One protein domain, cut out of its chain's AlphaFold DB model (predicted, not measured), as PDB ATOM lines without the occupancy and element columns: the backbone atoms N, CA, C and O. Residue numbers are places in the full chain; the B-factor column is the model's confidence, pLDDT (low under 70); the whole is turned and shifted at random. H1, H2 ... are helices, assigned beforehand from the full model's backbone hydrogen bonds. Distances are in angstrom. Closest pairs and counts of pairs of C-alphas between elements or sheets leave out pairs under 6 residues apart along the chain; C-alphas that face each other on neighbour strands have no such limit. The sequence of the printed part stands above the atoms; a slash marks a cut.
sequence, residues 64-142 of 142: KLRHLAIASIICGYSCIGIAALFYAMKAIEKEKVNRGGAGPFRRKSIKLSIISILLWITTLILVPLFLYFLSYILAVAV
ATOM      1  N   LYS A  64      25.092  22.163  11.405       58.50
ATOM      2  CA  LYS A  64      24.249  23.289  11.854       58.50
ATOM      3  C   LYS A  64      24.969  24.274  12.783       58.50
ATOM      4  O   LYS A  64      24.550  25.422  12.867       58.50
ATOM      5  N   LEU A  65      26.072  23.868  13.424       60.06
ATOM      6  CA  LEU A  65      26.816  24.741  14.347       60.06
ATOM      7  C   LEU A  65      27.434  25.953  13.640       60.06
ATOM      8  O   LEU A  65      27.377  27.063  14.162       60.06
ATOM      9  N   ARG A  66      27.973  25.762  12.428       66.81
ATOM     10  CA  ARG A  66      28.562  26.859  11.644       66.81
ATOM     11  C   ARG A  66      27.513  27.904  11.274       66.81
ATOM     12  O   ARG A  66      27.752  29.095  11.423       66.81
ATOM     13  N   HIS A  67      26.332  27.452  10.860       60.41
ATOM     14  CA  HIS A  67      25.231  28.342  10.507       60.41
ATOM     15  C   HIS A  67      24.687  29.102  11.729       60.41
ATOM     16  O   HIS A  67      24.324  30.267  11.603       60.41
ATOM     17  N   LEU A  68      24.678  28.482  12.914       69.25
ATOM     18  CA  LEU A  68      24.277  29.137  14.164       69.25
ATOM     19  C   LEU A  68      25.285  30.204  14.615       69.25
ATOM     20  O   LEU A  68      24.883  31.294  15.006       69.25
ATOM     21  N   ALA A  69      26.587  29.919  14.505       70.69
ATOM     22  CA  ALA A  69      27.640  30.884  14.821       70.69
ATOM     23  C   ALA A  69      27.588  32.097  13.878       70.69
ATOM     24  O   ALA A  69      27.625  33.238  14.329       70.69
ATOM     25  N   ILE A  70      27.413  31.853  12.575       68.06
ATOM     26  CA  ILE A  70      27.245  32.915  11.577       68.06
ATOM     27  C   ILE A  70      25.974  33.725  11.870       68.06
ATOM     28  O   ILE A  70      26.022  34.952  11.881       68.06
ATOM     29  N   ALA A  71      24.856  33.062  12.181       63.34
ATOM     30  CA  ALA A  71      23.610  33.737  12.535       63.34
ATOM     31  C   ALA A  71      23.743  34.593  13.806       63.34
ATOM     32  O   ALA A  71      23.224  35.704  13.831       63.34
ATOM     33  N   SER A  72      24.471  34.131  14.828       68.62
ATOM     34  CA  SER A  72      24.721  34.892  16.060       68.62
ATOM     35  C   SER A  72      25.596  36.126  15.815       68.62
ATOM     36  O   SER A  72      25.290  37.201  16.326       68.62
ATOM     37  N   ILE A  73      26.624  36.014  14.964       70.75
ATOM     38  CA  ILE A  73      27.477  37.149  14.577       70.75
ATOM     39  C   ILE A  73      26.671  38.190  13.788       70.75
ATOM     40  O   ILE A  73      26.734  39.381  14.092       70.75
ATOM     41  N   ILE A  74      25.871  37.752  12.809       70.56
ATOM     42  CA  ILE A  74      25.017  38.641  12.003       70.56
ATOM     43  C   ILE A  74      23.946  39.307  12.879       70.56
ATOM     44  O   ILE A  74      23.701  40.510  12.752       70.56
ATOM     45  N   CYS A  75      23.333  38.544  13.789       59.78
ATOM     46  CA  CYS A  75      22.350  39.052  14.741       59.78
ATOM     47  C   CYS A  75      22.982  40.099  15.669       59.78
ATOM     48  O   CYS A  75      22.489  41.222  15.737       59.78
ATOM     49  N   GLY A  76      24.138  39.803  16.275       64.50
ATOM     50  CA  GLY A  76      24.853  40.737  17.149       64.50
ATOM     51  C   GLY A  76      25.242  42.040  16.446       64.50
ATOM     52  O   GLY A  76      25.065  43.125  17.003       64.50
ATOM     53  N   TYR A  77      25.692  41.955  15.193       63.50
ATOM     54  CA  TYR A  77      26.021  43.131  14.388       63.50
ATOM     55  C   TYR A  77      24.794  44.006  14.094       63.50
ATOM     56  O   TYR A  77      24.840  45.233  14.217       63.50
ATOM     57  N   SER A  78      23.671  43.364  13.770       62.97
ATOM     58  CA  SER A  78      22.396  44.038  13.514       62.97
ATOM     59  C   SER A  78      21.845  44.699  14.782       62.97
ATOM     60  O   SER A  78      21.396  45.843  14.728       62.97
ATOM     61  N   CYS A  79      21.954  44.040  15.942       61.66
ATOM     62  CA  CYS A  79      21.535  44.587  17.234       61.66
ATOM     63  C   CYS A  79      22.306  45.862  17.608       61.66
ATOM     64  O   CYS A  79      21.701  46.840  18.048       61.66
ATOM     65  N   ILE A  80      23.627  45.886  17.392       67.50
ATOM     66  CA  ILE A  80      24.465  47.068  17.663       67.50
ATOM     67  C   ILE A  80      24.097  48.220  16.719       67.50
ATOM     68  O   ILE A  80      23.965  49.365  17.159       67.50
ATOM     69  N   GLY A  81      23.875  47.921  15.435       66.38
ATOM     70  CA  GLY A  81      23.457  48.910  14.441       66.38
ATOM     71  C   GLY A  81      22.103  49.550  14.767       66.38
ATOM     72  O   GLY A  81      21.981  50.777  14.746       66.38
ATOM     73  N   ILE A  82      21.104  48.740  15.130       63.50
ATOM     74  CA  ILE A  82      19.753  49.211  15.477       63.50
ATOM     75  C   ILE A  82      19.767  50.003  16.791       63.50
ATOM     76  O   ILE A  82      19.133  51.053  16.868       63.50
ATOM     77  N   ALA A  83      20.523  49.569  17.804       67.69
ATOM     78  CA  ALA A  83      20.645  50.299  19.068       67.69
ATOM     79  C   ALA A  83      21.300  51.679  18.879       67.69
ATOM     80  O   ALA A  83      20.802  52.682  19.402       67.69
ATOM     81  N   ALA A  84      22.373  51.755  18.084       67.94
ATOM     82  CA  ALA A  84      23.029  53.017  17.744       67.94
ATOM     83  C   ALA A  84      22.088  53.952  16.964       67.94
ATOM     84  O   ALA A  84      22.015  55.153  17.244       67.94
ATOM     85  N   LEU A  85      21.322  53.388  16.026       67.69
ATOM     86  CA  LEU A  85      20.325  54.106  15.239       67.69
ATOM     87  C   LEU A  85      19.183  54.646  16.113       67.69
ATOM     88  O   LEU A  85      18.823  55.819  16.007       67.69
ATOM     89  N   PHE A  86      18.648  53.821  17.010       73.19
ATOM     90  CA  PHE A  86      17.563  54.189  17.912       73.19
ATOM     91  C   PHE A  86      17.981  55.301  18.878       73.19
ATOM     92  O   PHE A  86      17.255  56.278  19.059       73.19
ATOM     93  N   TYR A  87      19.186  55.213  19.452       66.94
ATOM     94  CA  TYR A  87      19.690  56.239  20.366       66.94
ATOM     95  C   TYR A  87      19.949  57.569  19.649       66.94
ATOM     96  O   TYR A  87      19.616  58.638  20.169       66.94
ATOM     97  N   ALA A  88      20.465  57.512  18.417       65.69
ATOM     98  CA  ALA A  88      20.608  58.689  17.572       65.69
ATOM     99  C   ALA A  88      19.243  59.325  17.267       65.69
ATOM    100  O   ALA A  88      19.095  60.533  17.433       65.69
ATOM    101  N   MET A  89      18.223  58.540  16.895       66.19
ATOM    102  CA  MET A  89      16.869  59.051  16.630       66.19
ATOM    103  C   MET A  89      16.206  59.650  17.873       66.19
ATOM    104  O   MET A  89      15.618  60.729  17.804       66.19
ATOM    105  N   LYS A  90      16.390  59.034  19.039       65.88
ATOM    106  CA  LYS A  90      15.846  59.541  20.302       65.88
ATOM    107  C   LYS A  90      16.493  60.865  20.723       65.88
ATOM    108  O   LYS A  90      15.813  61.758  21.229       65.88
ATOM    109  N   ALA A  91      17.794  61.037  20.478       63.09
ATOM    110  CA  ALA A  91      18.475  62.321  20.676       63.09
ATOM    111  C   ALA A  91      17.969  63.390  19.691       63.09
ATOM    112  O   ALA A  91      17.803  64.557  20.039       63.09
ATOM    113  N   ILE A  92      17.666  62.973  18.464       63.84
ATOM    114  CA  ILE A  92      17.128  63.821  17.404       63.84
ATOM    115  C   ILE A  92      15.708  64.315  17.709       63.84
ATOM    116  O   ILE A  92      15.397  65.457  17.365       63.84
ATOM    117  N   GLU A  93      14.857  63.471  18.290       63.16
ATOM    118  CA  GLU A  93      13.491  63.810  18.705       63.16
ATOM    119  C   GLU A  93      13.495  64.789  19.874       63.16
ATOM    120  O   GLU A  93      12.839  65.827  19.809       63.16
ATOM    121  N   LYS A  94      14.322  64.525  20.894       60.47
ATOM    122  CA  LYS A  94      14.492  65.425  22.044       60.47
ATOM    123  C   LYS A  94      15.017  66.805  21.629       60.47
ATOM    124  O   LYS A  94      14.605  67.813  22.191       60.47
ATOM    125  N   GLU A  95      15.876  66.867  20.611       61.44
ATOM    126  CA  GLU A  95      16.374  68.129  20.044       61.44
ATOM    127  C   GLU A  95      15.289  68.895  19.259       61.44
ATOM    128  O   GLU A  95      15.273  70.124  19.271       61.44
ATOM    129  N   LYS A  96      14.362  68.192  18.591       55.78
ATOM    130  CA  LYS A  96      13.275  68.815  17.810       55.78
ATOM    131  C   LYS A  96      12.146  69.360  18.666       55.78
ATOM    132  O   LYS A  96      11.609  70.406  18.321       55.78
ATOM    133  N   VAL A  97      11.832  68.704  19.784       60.44
ATOM    134  CA  VAL A  97      10.846  69.203  20.760       60.44
ATOM    135  C   VAL A  97      11.269  70.564  21.335       60.44
ATOM    136  O   VAL A  97      10.415  71.359  21.705       60.44
ATOM    137  N   ASN A  98      12.573  70.879  21.335       57.41
ATOM    138  CA  ASN A  98      13.104  72.119  21.903       57.41
ATOM    139  C   ASN A  98      13.492  73.203  20.871       57.41
ATOM    140  O   ASN A  98      13.954  74.274  21.262       57.41
ATOM    141  N   ARG A  99      13.362  72.966  19.555       53.94
ATOM    142  CA  ARG A  99      13.757  73.953  18.529       53.94
ATOM    143  C   ARG A  99      12.802  73.976  17.337       53.94
ATOM    144  O   ARG A  99      12.920  73.187  16.400       53.94
ATOM    145  N   GLY A 100      11.906  74.962  17.353       53.66
ATOM    146  CA  GLY A 100      11.054  75.352  16.231       53.66
ATOM    147  C   GLY A 100      11.853  75.911  15.051       53.66
ATOM    148  O   GLY A 100      12.059  77.112  14.934       53.66
ATOM    149  N   GLY A 101      12.298  75.033  14.157       53.25
ATOM    150  CA  GLY A 101      12.911  75.429  12.892       53.25
ATOM    151  C   GLY A 101      13.052  74.233  11.961       53.25
ATOM    152  O   GLY A 101      13.854  73.338  12.210       53.25
ATOM    153  N   ALA A 102      12.274  74.219  10.881       52.28
ATOM    154  CA  ALA A 102      12.086  73.121   9.927       52.28
ATOM    155  C   ALA A 102      13.311  72.777   9.032       52.28
ATOM    156  O   ALA A 102      13.156  72.315   7.907       52.28
ATOM    157  N   GLY A 103      14.545  72.969   9.512       57.84
ATOM    158  CA  GLY A 103      15.791  72.734   8.764       57.84
ATOM    159  C   GLY A 103      16.633  71.468   9.070       57.84
ATOM    160  O   GLY A 103      17.429  71.087   8.209       57.84
ATOM    161  N   PRO A 104      16.548  70.774  10.231       57.31
ATOM    162  CA  PRO A 104      17.572  69.782  10.601       57.31
ATOM    163  C   PRO A 104      17.309  68.337  10.137       57.31
ATOM    164  O   PRO A 104      18.169  67.476  10.332       57.31
ATOM    165  N   PHE A 105      16.162  68.025   9.522       53.84
ATOM    166  CA  PHE A 105      15.822  66.644   9.136       53.84
ATOM    167  C   PHE A 105      16.715  66.085   8.014       53.84
ATOM    168  O   PHE A 105      17.101  64.918   8.068       53.84
ATOM    169  N   ARG A 106      17.141  66.917   7.054       55.16
ATOM    170  CA  ARG A 106      17.949  66.473   5.900       55.16
ATOM    171  C   ARG A 106      19.361  66.015   6.278       55.16
ATOM    172  O   ARG A 106      19.933  65.156   5.624       55.16
ATOM    173  N   ARG A 107      19.939  66.568   7.349       58.34
ATOM    174  CA  ARG A 107      21.291  66.195   7.808       58.34
ATOM    175  C   ARG A 107      21.311  64.869   8.561       58.34
ATOM    176  O   ARG A 107      22.367  64.261   8.696       58.34
ATOM    177  N   LYS A 108      20.164  64.440   9.086       62.66
ATOM    178  CA  LYS A 108      20.059  63.255   9.940       62.66
ATOM    179  C   LYS A 108      19.967  61.977   9.106       62.66
ATOM    180  O   LYS A 108      20.676  61.034   9.421       62.66
ATOM    181  N   SER A 109      19.248  61.989   7.983       62.81
ATOM    182  CA  SER A 109      19.218  60.858   7.039       62.81
ATOM    183  C   SER A 109      20.595  60.534   6.439       62.81
ATOM    184  O   SER A 109      20.950  59.365   6.311       62.81
ATOM    185  N   ILE A 110      21.418  61.551   6.154       68.38
ATOM    186  CA  ILE A 110      22.776  61.360   5.611       68.38
ATOM    187  C   ILE A 110      23.689  60.644   6.617       68.38
ATOM    188  O   ILE A 110      24.452  59.760   6.235       68.38
ATOM    189  N   LYS A 111      23.589  60.973   7.911       67.62
ATOM    190  CA  LYS A 111      24.401  60.316   8.950       67.62
ATOM    191  C   LYS A 111      24.137  58.811   9.016       67.62
ATOM    192  O   LYS A 111      25.071  58.049   9.227       67.62
ATOM    193  N   LEU A 112      22.898  58.382   8.784       65.56
ATOM    194  CA  LEU A 112      22.528  56.964   8.802       65.56
ATOM    195  C   LEU A 112      23.091  56.207   7.602       65.56
ATOM    196  O   LEU A 112      23.608  55.103   7.756       65.56
ATOM    197  N   SER A 113      23.058  56.837   6.428       77.25
ATOM    198  CA  SER A 113      23.694  56.295   5.227       77.25
ATOM    199  C   SER A 113      25.205  56.115   5.430       77.25
ATOM    200  O   SER A 113      25.737  55.047   5.136       77.25
ATOM    201  N   ILE A 114      25.881  57.102   6.033       77.06
ATOM    202  CA  ILE A 114      27.316  57.022   6.345       77.06
ATOM    203  C   ILE A 114      27.612  55.879   7.318       77.06
ATOM    204  O   ILE A 114      28.561  55.134   7.101       77.06
ATOM    205  N   ILE A 115      26.809  55.708   8.370       76.12
ATOM    206  CA  ILE A 115      27.020  54.631   9.348       76.12
ATOM    207  C   ILE A 115      26.904  53.260   8.678       76.12
ATOM    208  O   ILE A 115      27.751  52.406   8.915       76.12
ATOM    209  N   SER A 116      25.919  53.056   7.799       77.19
ATOM    210  CA  SER A 116      25.787  51.803   7.042       77.19
ATOM    211  C   SER A 116      27.028  51.510   6.186       77.19
ATOM    212  O   SER A 116      27.534  50.389   6.191       77.19
ATOM    213  N   ILE A 117      27.576  52.530   5.523       84.06
ATOM    214  CA  ILE A 117      28.799  52.412   4.716       84.06
ATOM    215  C   ILE A 117      30.021  52.123   5.594       84.06
ATOM    216  O   ILE A 117      30.822  51.252   5.264       84.06
ATOM    217  N   LEU A 118      30.161  52.812   6.728       82.12
ATOM    218  CA  LEU A 118      31.253  52.578   7.675       82.12
ATOM    219  C   LEU A 118      31.206  51.167   8.255       82.12
ATOM    220  O   LEU A 118      32.245  50.521   8.373       82.12
ATOM    221  N   LEU A 119      30.013  50.677   8.581       80.25
ATOM    222  CA  LEU A 119      29.792  49.308   9.026       80.25
ATOM    223  C   LEU A 119      30.240  48.312   7.945       80.25
ATOM    224  O   LEU A 119      31.033  47.402   8.205       80.25
ATOM    225  N   TRP A 120      29.823  48.539   6.700       80.75
ATOM    226  CA  TRP A 120      30.221  47.696   5.579       80.75
ATOM    227  C   TRP A 120      31.742  47.676   5.366       80.75
ATOM    228  O   TRP A 120      32.331  46.597   5.301       80.75
ATOM    229  N   ILE A 121      32.401  48.841   5.368       87.31
ATOM    230  CA  ILE A 121      33.866  48.958   5.240       87.31
ATOM    231  C   ILE A 121      34.584  48.296   6.419       87.31
ATOM    232  O   ILE A 121      35.545  47.558   6.219       87.31
ATOM    233  N   THR A 122      34.112  48.521   7.646       83.75
ATOM    234  CA  THR A 122      34.700  47.910   8.846       83.75
ATOM    235  C   THR A 122      34.647  46.395   8.742       83.75
ATOM    236  O   THR A 122      35.648  45.733   8.980       83.75
ATOM    237  N   THR A 123      33.511  45.841   8.317       79.31
ATOM    238  CA  THR A 123      33.355  44.396   8.104       79.31
ATOM    239  C   THR A 123      34.294  43.889   7.007       79.31
ATOM    240  O   THR A 123      34.955  42.869   7.189       79.31
ATOM    241  N   LEU A 124      34.405  44.628   5.898       88.19
ATOM    242  CA  LEU A 124      35.278  44.290   4.772       88.19
ATOM    243  C   LEU A 124      36.762  44.258   5.162       88.19
ATOM    244  O   LEU A 124      37.497  43.426   4.647       88.19
ATOM    245  N   ILE A 125      37.201  45.144   6.062       90.81
ATOM    246  CA  ILE A 125      38.582  45.191   6.568       90.81
ATOM    247  C   ILE A 125      38.796  44.154   7.673       90.81
ATOM    248  O   ILE A 125      39.855  43.536   7.748       90.81
ATOM    249  N   LEU A 126      37.797  43.934   8.526       84.00
ATOM    250  CA  LEU A 126      37.925  43.044   9.671       84.00
ATOM    251  C   LEU A 126      38.127  41.591   9.239       84.00
ATOM    252  O   LEU A 126      38.962  40.916   9.824       84.00
ATOM    253  N   VAL A 127      37.436  41.121   8.196       86.62
ATOM    254  CA  VAL A 127      37.582  39.751   7.664       86.62
ATOM    255  C   VAL A 127      39.026  39.411   7.247       86.62
ATOM    256  O   VAL A 127      39.573  38.446   7.786       86.62
ATOM    257  N   PRO A 128      39.685  40.153   6.335       90.94
ATOM    258  CA  PRO A 128      41.064  39.871   5.944       90.94
ATOM    259  C   PRO A 128      42.039  40.080   7.102       90.94
ATOM    260  O   PRO A 128      42.983  39.305   7.229       90.94
ATOM    261  N   LEU A 129      41.794  41.060   7.981       92.12
ATOM    262  CA  LEU A 129      42.613  41.257   9.176       92.12
ATOM    263  C   LEU A 129      42.548  40.032  10.099       92.12
ATOM    264  O   LEU A 129      43.572  39.579  10.598       92.12
ATOM    265  N   PHE A 130      41.355  39.460  10.279       85.62
ATOM    266  CA  PHE A 130      41.147  38.258  11.081       85.62
ATOM    267  C   PHE A 130      41.839  37.046  10.463       85.62
ATOM    268  O   PHE A 130      42.511  36.298  11.165       85.62
ATOM    269  N   LEU A 131      41.713  36.867   9.146       91.44
ATOM    270  CA  LEU A 131      42.388  35.788   8.421       91.44
ATOM    271  C   LEU A 131      43.910  35.902   8.526       91.44
ATOM    272  O   LEU A 131      44.578  34.908   8.801       91.44
ATOM    273  N   TYR A 132      44.453  37.109   8.362       94.19
ATOM    274  CA  TYR A 132      45.879  37.373   8.530       94.19
ATOM    275  C   TYR A 132      46.342  37.054   9.953       94.19
ATOM    276  O   TYR A 132      47.336  36.354  10.143       94.19
ATOM    277  N   PHE A 133      45.589  37.505  10.956       90.69
ATOM    278  CA  PHE A 133      45.907  37.254  12.357       90.69
ATOM    279  C   PHE A 133      45.872  35.757  12.689       90.69
ATOM    280  O   PHE A 133      46.790  35.244  13.321       90.69
ATOM    281  N   LEU A 134      44.857  35.032  12.208       91.81
ATOM    282  CA  LEU A 134      44.766  33.579  12.361       91.81
ATOM    283  C   LEU A 134      45.941  32.866  11.686       91.81
ATOM    284  O   LEU A 134      46.527  31.969  12.285       91.81
ATOM    285  N   SER A 135      46.321  33.286  10.477       94.38
ATOM    286  CA  SER A 135      47.481  32.731   9.776       94.38
ATOM    287  C   SER A 135      48.778  32.965  10.549       94.38
ATOM    288  O   SER A 135      49.612  32.067  10.622       94.38
ATOM    289  N   TYR A 136      48.946  34.148  11.140       94.31
ATOM    290  CA  TYR A 136      50.119  34.486  11.942       94.31
ATOM    291  C   TYR A 136      50.195  33.649  13.225       94.31
ATOM    292  O   TYR A 136      51.234  33.072  13.523       94.31
ATOM    293  N   ILE A 137      49.082  33.528  13.956       93.19
ATOM    294  CA  ILE A 137      49.015  32.708  15.173       93.19
ATOM    295  C   ILE A 137      49.304  31.237  14.855       93.19
ATOM    296  O   ILE A 137      50.067  30.609  15.579       93.19
ATOM    297  N   LEU A 138      48.747  30.694  13.766       92.69
ATOM    298  CA  LEU A 138      49.021  29.317  13.342       92.69
ATOM    299  C   LEU A 138      50.491  29.107  12.967       92.69
ATOM    300  O   LEU A 138      51.049  28.076  13.314       92.69
ATOM    301  N   ALA A 139      51.119  30.078  12.302       94.06
ATOM    302  CA  ALA A 139      52.532  30.006  11.934       94.06
ATOM    303  C   ALA A 139      53.484  30.103  13.136       94.06
ATOM    304  O   ALA A 139      54.603  29.617  13.056       94.06
ATOM    305  N   VAL A 140      53.065  30.752  14.224       91.88
ATOM    306  CA  VAL A 140      53.837  30.823  15.476       91.88
ATOM    307  C   VAL A 140      53.569  29.614  16.380       91.88
ATOM    308  O   VAL A 140      54.427  29.243  17.176       91.88
ATOM    309  N   ALA A 141      52.372  29.029  16.303       88.94
ATOM    310  CA  ALA A 141      51.972  27.889  17.125       88.94
ATOM    311  C   ALA A 141      52.448  26.528  16.579       88.94
ATOM    312  O   ALA A 141      52.482  25.567  17.349       88.94
ATOM    313  N   VAL A 142      52.759  26.446  15.280       73.69
ATOM    314  CA  VAL A 142      53.370  25.287  14.596       73.69
ATOM    315  C   VAL A 142      54.885  25.409  14.625       73.69
ATOM    316  O   VAL A 142      55.528  24.394  14.968       73.69
TER     317      VAL A 142
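What this domain is: This is residues 64 to 142 of the 142 residues of the protein "transmembrane protein 265" of Microcaecilia unicolor (UniProt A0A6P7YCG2). Two long helices, H1 and then H2, run opposite ways and make a narrow V, with the loop that joins them at its closed end. Residues 64 to 76 of H1 and 124 to 141 of H2 stand free as the two open arms. The printed part has 79 residues, all helix in class, with no named strand. It is extended, with a radius of gyration of the C-alphas of 19.1 A, a rod spanning 65 by 25 by 15 A.

How they stand to each other: H1, residues 64 to 97, and H2, residues 105 to 141, are close but not clearly touching; their closest C-alphas, of Leu 85 and Leu 112, are 7.4 A apart. They stand at a shallow tilt of 32 degrees, opposite ways. Every O i to N i+4 pair is within hydrogen-bond range in H1, and 28 of 33 in H2.

Where its parts are: H1 begins at C-alpha 64 (24.249, 23.289, 11.854) and is 48.7 A long. H2 is 53.6 A long and ends at C-alpha 141 (51.972, 27.889, 17.125).

The domain as a whole: The farthest C-alphas, of Gly 100 and Val 142, are 65.6 A apart. The link is short, and the printed part has no cut. Mean pLDDT of the printed part is 71.9; 45 residues are under 70, among them 87 to 112.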